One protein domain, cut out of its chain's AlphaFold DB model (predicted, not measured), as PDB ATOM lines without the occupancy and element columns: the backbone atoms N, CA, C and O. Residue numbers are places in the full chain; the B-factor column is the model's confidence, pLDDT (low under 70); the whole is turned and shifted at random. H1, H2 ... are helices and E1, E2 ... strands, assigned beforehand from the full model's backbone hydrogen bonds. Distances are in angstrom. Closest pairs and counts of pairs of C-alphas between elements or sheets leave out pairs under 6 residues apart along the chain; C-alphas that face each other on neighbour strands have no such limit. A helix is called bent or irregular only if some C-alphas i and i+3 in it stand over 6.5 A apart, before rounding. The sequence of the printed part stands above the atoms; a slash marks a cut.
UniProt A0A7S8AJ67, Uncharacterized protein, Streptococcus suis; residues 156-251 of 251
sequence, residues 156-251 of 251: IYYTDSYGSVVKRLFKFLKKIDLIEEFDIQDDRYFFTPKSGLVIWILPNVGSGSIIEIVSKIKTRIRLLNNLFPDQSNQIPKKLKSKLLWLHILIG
ATOM      1  N   ILE A 156      14.917  97.353 167.580       94.25
ATOM      2  CA  ILE A 156      13.529  97.464 168.011       94.25
ATOM      3  C   ILE A 156      12.628  97.363 166.798       94.25
ATOM      4  O   ILE A 156      12.773  98.113 165.836       94.25
ATOM      5  N   TYR A 157      11.661  96.461 166.865       93.19
ATOM      6  CA  TYR A 157      10.533  96.412 165.952       93.19
ATOM      7  C   TYR A 157       9.266  96.846 166.695       93.19
ATOM      8  O   TYR A 157       8.880  96.233 167.691       93.19
ATOM      9  N   TYR A 158       8.636  97.910 166.204       86.06
ATOM     10  CA  TYR A 158       7.396  98.445 166.753       86.06
ATOM     11  C   TYR A 158       6.189  97.867 166.008       86.06
ATOM     12  O   TYR A 158       6.206  97.750 164.780       86.06
ATOM     13  N   THR A 159       5.134  97.518 166.739       77.06
ATOM     14  CA  THR A 159       3.851  97.123 166.152       77.06
ATOM     15  C   THR A 159       2.707  97.654 166.987       77.06
ATOM     16  O   THR A 159       2.653  97.412 168.184       77.06
ATOM     17  N   ASP A 160       1.715  98.248 166.336       67.44
ATOM     18  CA  ASP A 160       0.432  98.490 166.992       67.44
ATOM     19  C   ASP A 160      -0.192  97.136 167.373       67.44
ATOM     20  O   ASP A 160      -0.028  96.187 166.609       67.44
ATOM     21  N   SER A 161      -0.817  97.048 168.558       58.12
ATOM     22  CA  SER A 161      -1.794  96.095 169.158       58.12
ATOM     23  C   SER A 161      -1.907  94.608 168.724       58.12
ATOM     24  O   SER A 161      -2.703  93.858 169.290       58.12
ATOM     25  N   TYR A 162      -1.141  94.113 167.756       65.50
ATOM     26  CA  TYR A 162      -1.292  92.834 167.055       65.50
ATOM     27  C   TYR A 162      -0.299  91.775 167.557       65.50
ATOM     28  O   TYR A 162       0.178  90.912 166.808       65.50
ATOM     29  N   GLY A 163       0.019  91.835 168.852       68.56
ATOM     30  CA  GLY A 163       1.163  91.142 169.443       68.56
ATOM     31  C   GLY A 163       1.167  89.619 169.274       68.56
ATOM     32  O   GLY A 163       2.230  89.014 169.219       68.56
ATOM     33  N   SER A 164       0.018  88.952 169.127       82.12
ATOM     34  CA  SER A 164      -0.002  87.482 169.073       82.12
ATOM     35  C   SER A 164       0.602  86.904 167.784       82.12
ATOM     36  O   SER A 164       1.354  85.930 167.852       82.12
ATOM     37  N   VAL A 165       0.320  87.494 166.615       87.81
ATOM     38  CA  VAL A 165       0.832  87.003 165.321       87.81
ATOM     39  C   VAL A 165       2.275  87.456 165.103       87.81
ATOM     40  O   VAL A 165       3.099  86.667 164.640       87.81
ATOM     41  N   VAL A 166       2.612  88.684 165.503       89.00
ATOM     42  CA  VAL A 166       3.993  89.190 165.453       89.00
ATOM     43  C   VAL A 166       4.900  88.372 166.376       89.00
ATOM     44  O   VAL A 166       5.956  87.918 165.944       89.00
ATOM     45  N   LYS A 167       4.464  88.049 167.599       90.19
ATOM     46  CA  LYS A 167       5.208  87.146 168.493       90.19
ATOM     47  C   LYS A 167       5.502  85.794 167.853       90.19
ATOM     48  O   LYS A 167       6.618  85.293 167.973       90.19
ATOM     49  N   ARG A 168       4.531  85.208 167.150       92.88
ATOM     50  CA  ARG A 168       4.731  83.961 166.393       92.88
ATOM     51  C   ARG A 168       5.724  84.132 165.243       92.88
ATOM     52  O   ARG A 168       6.567  83.264 165.035       92.88
ATOM     53  N   LEU A 169       5.698  85.268 164.543       94.06
ATOM     54  CA  LEU A 169       6.715  85.602 163.542       94.06
ATOM     55  C   LEU A 169       8.118  85.628 164.166       94.06
ATOM     56  O   LEU A 169       9.007  84.968 163.640       94.06
ATOM     57  N   PHE A 170       8.316  86.306 165.299       94.50
ATOM     58  CA  PHE A 170       9.616  86.355 165.982       94.50
ATOM     59  C   PHE A 170      10.088  84.977 166.468       94.50
ATOM     60  O   PHE A 170      11.245  84.611 166.248       94.50
ATOM     61  N   LYS A 171       9.190  84.156 167.030       95.19
ATOM     62  CA  LYS A 171       9.502  82.755 167.364       95.19
ATOM     63  C   LYS A 171       9.922  81.951 166.138       95.19
ATOM     64  O   LYS A 171      10.909  81.218 166.186       95.19
ATOM     65  N   PHE A 172       9.205  82.105 165.025       96.44
ATOM     66  CA  PHE A 172       9.556  81.468 163.764       96.44
ATOM     67  C   PHE A 172      10.926  81.933 163.250       96.44
ATOM     68  O   PHE A 172      11.736  81.082 162.889       96.44
ATOM     69  N   LEU A 173      11.211  83.240 163.265       96.56
ATOM     70  CA  LEU A 173      12.495  83.816 162.851       96.56
ATOM     71  C   LEU A 173      13.658  83.284 163.702       96.56
ATOM     72  O   LEU A 173      14.685  82.899 163.143       96.56
ATOM     73  N   LYS A 174      13.469  83.152 165.021       95.94
ATOM     74  CA  LYS A 174      14.422  82.482 165.920       95.94
ATOM     75  C   LYS A 174      14.597  80.999 165.568       95.94
ATOM     76  O   LYS A 174      15.716  80.514 165.455       95.94
ATOM     77  N   LYS A 175      13.506  80.271 165.299       95.56
ATOM     78  CA  LYS A 175      13.532  78.845 164.903       95.56
ATOM     79  C   LYS A 175      14.251  78.585 163.574       95.56
ATOM     80  O   LYS A 175      14.689  77.461 163.328       95.56
ATOM     81  N   ILE A 176      14.317  79.575 162.687       95.50
ATOM     82  CA  ILE A 176      15.066  79.491 161.424       95.50
ATOM     83  C   ILE A 176      16.430  80.183 161.489       95.50
ATOM     84  O   ILE A 176      17.019  80.427 160.441       95.50
ATOM     85  N   ASP A 177      16.908  80.458 162.703       95.00
ATOM     86  CA  ASP A 177      18.245  80.969 163.001       95.00
ATOM     87  C   ASP A 177      18.556  82.363 162.425       95.00
ATOM     88  O   ASP A 177      19.699  82.687 162.125       95.00
ATOM     89  N   LEU A 178      17.537  83.217 162.270       95.88
ATOM     90  CA  LEU A 178      17.731  84.612 161.841       95.88
ATOM     91  C   LEU A 178      17.859  85.604 163.004       95.88
ATOM     92  O   LEU A 178      18.329  86.724 162.807       95.88
ATOM     93  N   ILE A 179      17.441  85.195 164.198       95.94
ATOM     94  CA  ILE A 179      17.473  85.985 165.431       95.94
ATOM     95  C   ILE A 179      18.090  85.113 166.521       95.94
ATOM     96  O   ILE A 179      17.744  83.935 166.635       95.94
ATOM     97  N   GLU A 180      18.973  85.688 167.327       95.19
ATOM     98  CA  GLU A 180      19.565  85.021 168.485       95.19
ATOM     99  C   GLU A 180      18.576  84.985 169.652       95.19
ATOM    100  O   GLU A 180      18.155  83.928 170.144       95.19
ATOM    101  N   GLU A 181      18.099  86.161 170.025       93.50
ATOM    102  CA  GLU A 181      17.126  86.355 171.079       93.50
ATOM    103  C   GLU A 181      16.202  87.522 170.777       93.50
ATOM    104  O   GLU A 181      16.510  88.397 169.967       93.50
ATOM    105  N   PHE A 182      15.029  87.480 171.400       94.69
ATOM    106  CA  PHE A 182      14.108  88.595 171.391       94.69
ATOM    107  C   PHE A 182      13.319  88.631 172.696       94.69
ATOM    108  O   PHE A 182      13.007  87.580 173.264       94.69
ATOM    109  N   ASP A 183      12.974  89.839 173.114       92.94
ATOM    110  CA  ASP A 183      12.108  90.137 174.244       92.94
ATOM    111  C   ASP A 183      10.947  91.031 173.790       92.94
ATOM    112  O   ASP A 183      11.011  91.680 172.740       92.94
ATOM    113  N   ILE A 184       9.860  91.022 174.555       89.38
ATOM    114  CA  ILE A 184       8.652  91.792 174.269       89.38
ATOM    115  C   ILE A 184       8.359  92.680 175.467       89.38
ATOM    116  O   ILE A 184       8.054  92.172 176.546       89.38
ATOM    117  N   GLN A 185       8.377  93.989 175.247       86.81
ATOM    118  CA  GLN A 185       7.960  94.975 176.240       86.81
ATOM    119  C   GLN A 185       6.870  95.828 175.599       86.81
ATOM    120  O   GLN A 185       7.123  96.531 174.622       86.81
ATOM    121  N   ASP A 186       5.647  95.690 176.109       81.31
ATOM    122  CA  ASP A 186       4.441  96.313 175.564       81.31
ATOM    123  C   ASP A 186       4.253  96.044 174.055       81.31
ATOM    124  O   ASP A 186       3.990  94.909 173.640       81.31
ATOM    125  N   ASP A 187       4.387  97.079 173.228       81.69
ATOM    126  CA  ASP A 187       4.237  97.082 171.771       81.69
ATOM    127  C   ASP A 187       5.579  96.981 171.014       81.69
ATOM    128  O   ASP A 187       5.637  97.094 169.782       81.69
ATOM    129  N   ARG A 188       6.672  96.714 171.742       89.00
ATOM    130  CA  ARG A 188       8.042  96.686 171.220       89.00
ATOM    131  C   ARG A 188       8.660  95.303 171.320       89.00
ATOM    132  O   ARG A 188       8.639  94.650 172.362       89.00
ATOM    133  N   TYR A 189       9.275  94.893 170.219       92.25
ATOM    134  CA  TYR A 189      10.069  93.679 170.118       92.25
ATOM    135  C   TYR A 189      11.535  94.075 170.053       92.25
ATOM    136  O   TYR A 189      11.980  94.614 169.039       92.25
ATOM    137  N   PHE A 190      12.267  93.806 171.125       94.38
ATOM    138  CA  PHE A 190      13.713  93.987 171.191       94.38
ATOM    139  C   PHE A 190      14.358  92.701 170.707       94.38
ATOM    140  O   PHE A 190      13.976  91.633 171.174       94.38
ATOM    141  N   PHE A 191      15.287  92.758 169.761       95.25
ATOM    142  CA  PHE A 191      15.895  91.547 169.214       95.25
ATOM    143  C   PHE A 191      17.325  91.765 168.739       95.25
ATOM    144  O   PHE A 191      17.675  92.844 168.264       95.25
ATOM    145  N   THR A 192      18.116  90.695 168.798       95.50
ATOM    146  CA  THR A 192      19.485  90.665 168.271       95.50
ATOM    147  C   THR A 192      19.505  89.834 166.983       95.50
ATOM    148  O   THR A 192      19.225  88.625 167.016       95.50
ATOM    149  N   PRO A 193      19.755  90.452 165.816       94.25
ATOM    150  CA  PRO A 193      19.782  89.757 164.539       94.25
ATOM    151  C   PRO A 193      21.051  88.906 164.411       94.25
ATOM    152  O   PRO A 193      22.150  89.387 164.650       94.25
ATOM    153  N   LYS A 194      20.926  87.664 163.927       92.69
ATOM    154  CA  LYS A 194      22.099  86.859 163.519       92.69
ATOM    155  C   LYS A 194      22.609  87.202 162.120       92.69
ATOM    156  O   LYS A 194      23.716  86.843 161.742       92.69
ATOM    157  N   SER A 195      21.771  87.855 161.323       88.62
ATOM    158  CA  SER A 195      22.100  88.307 159.973       88.62
ATOM    159  C   SER A 195      21.333  89.582 159.659       88.62
ATOM    160  O   SER A 195      20.218  89.771 160.152       88.62
ATOM    161  N   GLY A 196      21.867  90.427 158.772       93.56
ATOM    162  CA  GLY A 196      21.142  91.612 158.313       93.56
ATOM    163  C   GLY A 196      19.810  91.270 157.634       93.56
ATOM    164  O   GLY A 196      18.905  92.097 157.621       93.56
ATOM    165  N   LEU A 197      19.634  90.043 157.116       96.31
ATOM    166  CA  LEU A 197      18.427  89.626 156.400       96.31
ATOM    167  C   LEU A 197      17.147  89.902 157.193       96.31
ATOM    168  O   LEU A 197      16.163  90.353 156.607       96.31
ATOM    169  N   VAL A 198      17.149  89.661 158.509       95.94
ATOM    170  CA  VAL A 198      15.948  89.850 159.333       95.94
ATOM    171  C   VAL A 198      15.474  91.307 159.336       95.94
ATOM    172  O   VAL A 198      14.280  91.557 159.186       95.94
ATOM    173  N   ILE A 199      16.406  92.264 159.380       95.62
ATOM    174  CA  ILE A 199      16.124  93.707 159.356       95.62
ATOM    175  C   ILE A 199      15.385  94.090 158.068       95.62
ATOM    176  O   ILE A 199      14.442  94.884 158.085       95.62
ATOM    177  N   TRP A 200      15.752  93.460 156.950       96.44
ATOM    178  CA  TRP A 200      15.191  93.752 155.632       96.44
ATOM    179  C   TRP A 200      13.846  93.079 155.346       96.44
ATOM    180  O   TRP A 200      13.063  93.603 154.546       96.44
ATOM    181  N   ILE A 201      13.552  91.933 155.972       96.38
ATOM    182  CA  ILE A 201      12.321  91.162 155.706       96.38
ATOM    183  C   ILE A 201      11.174  91.471 156.667       96.38
ATOM    184  O   ILE A 201      10.035  91.123 156.345       96.38
ATOM    185  N   LEU A 202      11.442  92.105 157.815       94.62
ATOM    186  CA  LEU A 202      10.400  92.433 158.789       94.62
ATOM    187  C   LEU A 202       9.318  93.328 158.146       94.62
ATOM    188  O   LEU A 202       9.631  94.383 157.583       94.62
ATOM    189  N   PRO A 203       8.042  92.900 158.156       92.19
ATOM    190  CA  PRO A 203       6.965  93.624 157.492       92.19
ATOM    191  C   PRO A 203       6.490  94.806 158.342       92.19
ATOM    192  O   PRO A 203       6.504  94.718 159.552       92.19
ATOM    193  N   ASN A 204       5.991  95.883 157.729       87.50
ATOM    194  CA  ASN A 204       5.135  96.831 158.460       87.50
ATOM    195  C   ASN A 204       3.755  96.179 158.616       87.50
ATOM    196  O   ASN A 204       3.254  95.675 157.614       87.50
ATOM    197  N   VAL A 205       3.122  96.168 159.784       81.06
ATOM    198  CA  VAL A 205       1.871  95.422 160.006       81.06
ATOM    199  C   VAL A 205       0.757  96.378 160.411       81.06
ATOM    200  O   VAL A 205       0.792  96.917 161.506       81.06
ATOM    201  N   GLY A 206      -0.229  96.573 159.528       75.75
ATOM    202  CA  GLY A 206      -1.352  97.481 159.777       75.75
ATOM    203  C   GLY A 206      -2.603  96.790 160.321       75.75
ATOM    204  O   GLY A 206      -3.300  97.373 161.133       75.75
ATOM    205  N   SER A 207      -2.899  95.556 159.892       72.50
ATOM    206  CA  SER A 207      -4.090  94.794 160.327       72.50
ATOM    207  C   SER A 207      -3.784  93.663 161.309       72.50
ATOM    208  O   SER A 207      -4.698  93.028 161.833       72.50
ATOM    209  N   GLY A 208      -2.506  93.317 161.482       76.44
ATOM    210  CA  GLY A 208      -2.097  92.147 162.264       76.44
ATOM    211  C   GLY A 208      -2.337  90.798 161.588       76.44
ATOM    212  O   GLY A 208      -1.987  89.762 162.156       76.44
ATOM    213  N   SER A 209      -2.941  90.766 160.395       88.06
ATOM    214  CA  SER A 209      -3.329  89.504 159.767       88.06
ATOM    215  C   SER A 209      -2.119  88.712 159.261       88.06
ATOM    216  O   SER A 209      -1.160  89.247 158.698       88.06
ATOM    217  N   ILE A 210      -2.186  87.384 159.402       91.50
ATOM    218  CA  ILE A 210      -1.129  86.487 158.913       91.50
ATOM    219  C   ILE A 210      -0.932  86.598 157.395       91.50
ATOM    220  O   ILE A 210       0.187  86.472 156.899       91.50
ATOM    221  N   ILE A 211      -2.010  86.864 156.654       92.31
ATOM    222  CA  ILE A 211      -1.979  87.021 155.199       92.31
ATOM    223  C   ILE A 211      -1.190  88.279 154.824       92.31
ATOM    224  O   ILE A 211      -0.325  88.211 153.949       92.31
ATOM    225  N   GLU A 212      -1.436  89.401 155.509       91.44
ATOM    226  CA  GLU A 212      -0.690  90.645 155.304       91.44
ATOM    227  C   GLU A 212       0.804  90.449 155.592       91.44
ATOM    228  O   GLU A 212       1.638  90.777 154.746       91.44
ATOM    229  N   ILE A 213       1.140  89.855 156.742       92.94
ATOM    230  CA  ILE A 213       2.524  89.559 157.144       92.94
ATOM    231  C   ILE A 213       3.231  88.727 156.069       92.94
ATOM    232  O   ILE A 213       4.305  89.098 155.594       92.94
ATOM    233  N   VAL A 214       2.613  87.625 155.638       95.50
ATOM    234  CA  VAL A 214       3.186  86.732 154.621       95.50
ATOM    235  C   VAL A 214       3.353  87.438 153.282       95.50
ATOM    236  O   VAL A 214       4.387  87.269 152.633       95.50
ATOM    237  N   SER A 215       2.363  88.225 152.864       95.25
ATOM    238  CA  SER A 215       2.426  88.998 151.622       95.25
ATOM    239  C   SER A 215       3.594  89.985 151.646       95.25
ATOM    240  O   SER A 215       4.427  89.994 150.736       95.25
ATOM    241  N   LYS A 216       3.736  90.755 152.729       94.94
ATOM    242  CA  LYS A 216       4.798  91.756 152.877       94.94
ATOM    243  C   LYS A 216       6.192  91.133 152.970       94.94
ATOM    244  O   LYS A 216       7.104  91.624 152.306       94.94
ATOM    245  N   ILE A 217       6.354  90.021 153.694       96.62
ATOM    246  CA  ILE A 217       7.616  89.259 153.721       96.62
ATOM    247  C   ILE A 217       7.980  88.780 152.309       96.62
ATOM    248  O   ILE A 217       9.111  88.975 151.864       96.62
ATOM    249  N   LYS A 218       7.027  88.199 151.567       96.81
ATOM    250  CA  LYS A 218       7.265  87.737 150.189       96.81
ATOM    251  C   LYS A 218       7.661  88.880 149.258       96.81
ATOM    252  O   LYS A 218       8.583  88.713 148.460       96.81
ATOM    253  N   THR A 219       7.016  90.039 149.374       96.25
ATOM    254  CA  THR A 219       7.375  91.223 148.586       96.25
ATOM    255  C   THR A 219       8.788  91.698 148.912       96.25
ATOM    256  O   THR A 219       9.574  91.897 147.990       96.25
ATOM    257  N   ARG A 220       9.148  91.806 150.197       97.00
ATOM    258  CA  ARG A 220      10.509  92.173 150.630       97.00
ATOM    259  C   ARG A 220      11.561  91.184 150.117       97.00
ATOM    260  O   ARG A 220      12.567  91.608 149.560       97.00
ATOM    261  N   ILE A 221      11.295  89.878 150.187       97.19
ATOM    262  CA  ILE A 221      12.172  88.834 149.622       97.19
ATOM    263  C   ILE A 221      12.333  88.978 148.107       97.19
ATOM    264  O   ILE A 221      13.432  88.806 147.588       97.19
ATOM    265  N   ARG A 222      11.255  89.288 147.378       96.25
ATOM    266  CA  ARG A 222      11.326  89.522 145.930       96.25
ATOM    267  C   ARG A 222      12.240  90.706 145.608       96.25
ATOM    268  O   ARG A 222      13.075  90.576 144.723       96.25
ATOM    269  N   LEU A 223      12.104  91.818 146.333       96.56
ATOM    270  CA  LEU A 223      12.967  92.991 146.156       96.56
ATOM    271  C   LEU A 223      14.436  92.663 146.471       96.56
ATOM    272  O   LEU A 223      15.318  93.008 145.692       96.56
ATOM    273  N   LEU A 224      14.695  91.904 147.540       96.50
ATOM    274  CA  LEU A 224      16.042  91.423 147.862       96.50
ATOM    275  C   LEU A 224      16.638  90.547 146.752       96.50
ATOM    276  O   LEU A 224      17.799  90.732 146.413       96.50
ATOM    277  N   ASN A 225      15.861  89.641 146.148       95.25
ATOM    278  CA  ASN A 225      16.343  88.828 145.023       95.25
ATOM    279  C   ASN A 225      16.627  89.664 143.765       95.25
ATOM    280  O   ASN A 225      17.464  89.264 142.964       95.25
ATOM    281  N   ASN A 226      15.941  90.795 143.567       93.50
ATOM    282  CA  ASN A 226      16.240  91.693 142.450       93.50
ATOM    283  C   ASN A 226      17.584  92.406 142.649       93.50
ATOM    284  O   ASN A 226      18.324  92.581 141.687       93.50
ATOM    285  N   LEU A 227      17.883  92.826 143.884       94.06
ATOM    286  CA  LEU A 227      19.130  93.517 144.215       94.06
ATOM    287  C   LEU A 227      20.322  92.552 144.349       94.06
ATOM    288  O   LEU A 227      21.433  92.894 143.955       94.06
ATOM    289  N   PHE A 228      20.085  91.349 144.873       93.75
ATOM    290  CA  PHE A 228      21.092  90.324 145.163       93.75
ATOM    291  C   PHE A 228      20.717  88.973 144.522       93.75
ATOM    292  O   PHE A 228      20.428  87.999 145.232       93.75
ATOM    293  N   PRO A 229      20.667  88.885 143.178       92.12
ATOM    294  CA  PRO A 229      20.208  87.679 142.485       92.12
ATOM    295  C   PRO A 229      21.071  86.453 142.811       92.12
ATOM    296  O   PRO A 229      20.539  85.367 143.073       92.12
ATOM    297  N   ASP A 230      22.386  86.647 142.902       94.19
ATOM    298  CA  ASP A 230      23.360  85.581 143.153       94.19
ATOM    299  C   ASP A 230      23.295  85.048 144.595       94.19
ATOM    300  O   ASP A 230      23.642  83.899 144.869       94.19
ATOM    301  N   GLN A 231      22.792  85.852 145.535       94.19
ATOM    302  CA  GLN A 231      22.643  85.478 146.945       94.19
ATOM    303  C   GLN A 231      21.232  84.995 147.272       94.19
ATOM    304  O   GLN A 231      20.952  84.627 148.412       94.19
ATOM    305  N   SER A 232      20.341  84.920 146.281       89.81
ATOM    306  CA  SER A 232      18.959  84.487 146.482       89.81
ATOM    307  C   SER A 232      18.866  83.156 147.238       89.81
ATOM    308  O   SER A 232      17.991  82.991 148.092       89.81
ATOM    309  N   ASN A 233      19.779  82.211 146.999       92.12
ATOM    310  CA  ASN A 233      19.814  80.906 147.671       92.12
ATOM    311  C   ASN A 233      20.168  80.961 149.167       92.12
ATOM    312  O   ASN A 233      19.894  79.994 149.874       92.12
ATOM    313  N   GLN A 234      20.713  82.078 149.657       93.94
ATOM    314  CA  GLN A 234      21.023  82.280 151.075       93.94
ATOM    315  C   GLN A 234      19.775  82.608 151.908       93.94
ATOM    316  O   GLN A 234      19.771  82.415 153.120       93.94
ATOM    317  N   ILE A 235      18.678  83.049 151.278       95.81
ATOM    318  CA  ILE A 235      17.404  83.261 151.976       95.81
ATOM    319  C   ILE A 235      16.804  81.893 152.360       95.81
ATOM    320  O   ILE A 235      16.508  81.093 151.461       95.81
ATOM    321  N   PRO A 236      16.526  81.627 153.656       95.62
ATOM    322  CA  PRO A 236      15.987  80.350 154.118       95.62
ATOM    323  C   PRO A 236      14.767  79.868 153.322       95.62
ATOM    324  O   PRO A 236      13.774  80.584 153.173       95.62
ATOM    325  N   LYS A 237      14.779  78.604 152.873       95.25
ATOM    326  CA  LYS A 237      13.679  78.007 152.079       95.25
ATOM    327  C   LYS A 237      12.306  78.151 152.750       95.25
ATOM    328  O   LYS A 237      11.309  78.353 152.063       95.25
ATOM    329  N   LYS A 238      12.253  78.105 154.089       95.25
ATOM    330  CA  LYS A 238      11.020  78.296 154.872       95.25
ATOM    331  C   LYS A 238      10.381  79.671 154.639       95.25
ATOM    332  O   LYS A 238       9.160  79.739 154.559       95.25
ATOM    333  N   LEU A 239      11.174  80.729 154.445       95.25
ATOM    334  CA  LEU A 239      10.682  82.074 154.115       95.25
ATOM    335  C   LEU A 239      10.122  82.177 152.690       95.25
ATOM    336  O   LEU A 239       9.218  82.966 152.433       95.25
ATOM    337  N   LYS A 240      10.611  81.344 151.767       93.75
ATOM    338  CA  LYS A 240      10.101  81.255 150.387       93.75
ATOM    339  C   LYS A 240       8.911  80.299 150.240       93.75
ATOM    340  O   LYS A 240       8.343  80.178 149.157       93.75
ATOM    341  N   SER A 241       8.538  79.598 151.311       94.81
ATOM    342  CA  SER A 241       7.509  78.562 151.282       94.81
ATOM    343  C   SER A 241       6.135  79.122 150.899       94.81
ATOM    344  O   SER A 241       5.693  80.164 151.395       94.81
ATOM    345  N   LYS A 242       5.386  78.372 150.077       92.25
ATOM    346  CA  LYS A 242       3.952  78.638 149.850       92.25
ATOM    347  C   LYS A 242       3.149  78.531 151.154       92.25
ATOM    348  O   LYS A 242       2.146  79.220 151.303       92.25
ATOM    349  N   LEU A 243       3.649  77.745 152.109       94.31
ATOM    350  CA  LEU A 243       3.070  77.496 153.427       94.31
ATOM    351  C   LEU A 243       3.737  78.323 154.540       94.31
ATOM    352  O   LEU A 243       3.689  77.931 155.703       94.31
ATOM    353  N   LEU A 244       4.364  79.463 154.217       95.50
ATOM    354  CA  LEU A 244       4.995  80.340 155.217       95.50
ATOM    355  C   LEU A 244       4.050  80.681 156.384       95.50
ATOM    356  O   LEU A 244       4.474  80.684 157.534       95.50
ATOM    357  N   TRP A 245       2.764  80.896 156.101       95.56
ATOM    358  CA  TRP A 245       1.750  81.155 157.123       95.56
ATOM    359  C   TRP A 245       1.671  80.032 158.173       95.56
ATOM    360  O   TRP A 245       1.640  80.335 159.360       95.56
ATOM    361  N   LEU A 246       1.722  78.753 157.774       93.75
ATOM    362  CA  LEU A 246       1.745  77.621 158.712       93.75
ATOM    363  C   LEU A 246       3.015  77.627 159.554       93.75
ATOM    364  O   LEU A 246       2.954  77.413 160.760       93.75
ATOM    365  N   HIS A 247       4.167  77.884 158.932       93.44
ATOM    366  CA  HIS A 247       5.434  77.930 159.659       93.44
ATOM    367  C   HIS A 247       5.456  79.029 160.721       93.44
ATOM    368  O   HIS A 247       5.996  78.796 161.799       93.44
ATOM    369  N   ILE A 248       4.848  80.182 160.428       93.81
ATOM    370  CA  ILE A 248       4.667  81.261 161.398       93.81
ATOM    371  C   ILE A 248       3.673  80.827 162.476       93.81
ATOM    372  O   ILE A 248       3.988  80.927 163.648       93.81
ATOM    373  N   LEU A 249       2.498  80.297 162.121       90.75
ATOM    374  CA  LEU A 249       1.466  79.961 163.110       90.75
ATOM    375  C   LEU A 249       1.865  78.845 164.087       90.75
ATOM    376  O   LEU A 249       1.345  78.841 165.203       90.75
ATOM    377  N   ILE A 250       2.733  77.919 163.666       87.56
ATOM    378  CA  ILE A 250       3.247  76.795 164.471       87.56
ATOM    379  C   ILE A 250       4.523  77.185 165.253       87.56
ATOM    380  O   ILE A 250       4.936  76.452 166.150       87.56
ATOM    381  N   GLY A 251       5.176  78.296 164.890       67.44
ATOM    382  CA  GLY A 251       6.351  78.837 165.587       67.44
ATOM    383  C   GLY A 251       5.995  79.468 166.926       67.44
ATOM    384  O   GLY A 251       6.716  79.170 167.902       67.44
TER     385      GLY A 251
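This is residues 156 to 251 of the 251 residues of an uncharacterized protein of Streptococcus suis (UniProt A0A7S8AJ67). A small sheet of three strands has H1 lying along one face, and on the far side of H1 from the sheet the short H5 packs crosswise on it. The long helix H3 lies off the sheet, beside the short H2, and its far end turns a corner into H4, where residues 226 to 231 stick out. The printed part has 96 residues, with five named helices and three named strands in the order E1 H1 E2 E3 H2 H3 H4 H5; the sheet's order is E1, E3, E2, all antiparallel, and the class is mixed, helices and strands. The whole is compact, with a radius of gyration of the C-alphas of 12.6 A, yet elongated in outline, spanning 39 by 25 by 22 A.

In the sheet, the inner strand E3, residues 188 to 193, is the antiparallel neighbour of E2, residues 179 to 185, at 166 degrees, and the two form a hairpin; N 183 and O 190 are 2.8 A apart, within hydrogen-bond range. On its other side E3 has E1, residues 156 to 158, antiparallel at 142 degrees, with N 157 and O 189 2.9 A apart, within hydrogen-bond range. H1, residues 163 to 175, is on the sheet at a height of 9.5 A, over E3 and E2, and runs along the strands, at 10 degrees to E3 on the local plane. With it on one face, the domain has two layers. E1, H1 and E2 form a split strand-helix-strand unit, two strands running the same way with E3 between them, and its crossover is right-handed. H5, residues 244 to 250, touches H1, about perpendicular at 80 degrees, closest at the C-alphas of Leu 169 and Ile 248, 5.3 A. H3, residues 210 to 227, is the hub, touching three helices. It touches H5 with residues 210 to 214 alone, a steep tilt of 47 degrees, opposite ways; the closest C-alphas, of Val 214 and Trp 245, are 6.3 A apart. With residues 217 to 221 alone it touches H2, residues 197 to 201, closest at the C-alphas of Ile 201 and Ile 217, 5.4 A. H2 only grazes the sheet, with residues 197 to 199. H4, residues 229 to 234, and H3 only just touch, only at the corner by their link, with 3 pairs of C-alphas within 8 A, the closest those of Asn 225 and Ser 232, 5.3 A. H4 is irregular: C-alphas 230 and 233 are 7.4 A apart. Every O i to N i+4 pair is within hydrogen-bond range in H1, H2, H3 and H5; in H4 it is 0 of 2, with 2 of 3 O i to N i+3 pairs within range.

E1 begins at C-alpha 156, (13.529, 97.464, 168.011). E2 is 17.0 A long from first to last C-alpha, E3 15.2 A and H1 18.0 A. H3 runs 26.0 A, from C-alpha 210 at (-1.129, 86.487, 158.913) to C-alpha 227 at (19.130, 93.517, 144.215). H2 is 6.3 A long, as is E1; H4 is 10.2 A and H5 10.1 A, ending at C-alpha 250, (3.247, 76.795, 164.471).

The two C-alphas farthest apart, those of Asp 186 and Asp 230, are 39.0 A apart. The printed part has no cut, and no link is long. Residues 160 to 163 and residue 251, the chain's last, have a pLDDT under 70; the mean of the printed part is 91.0.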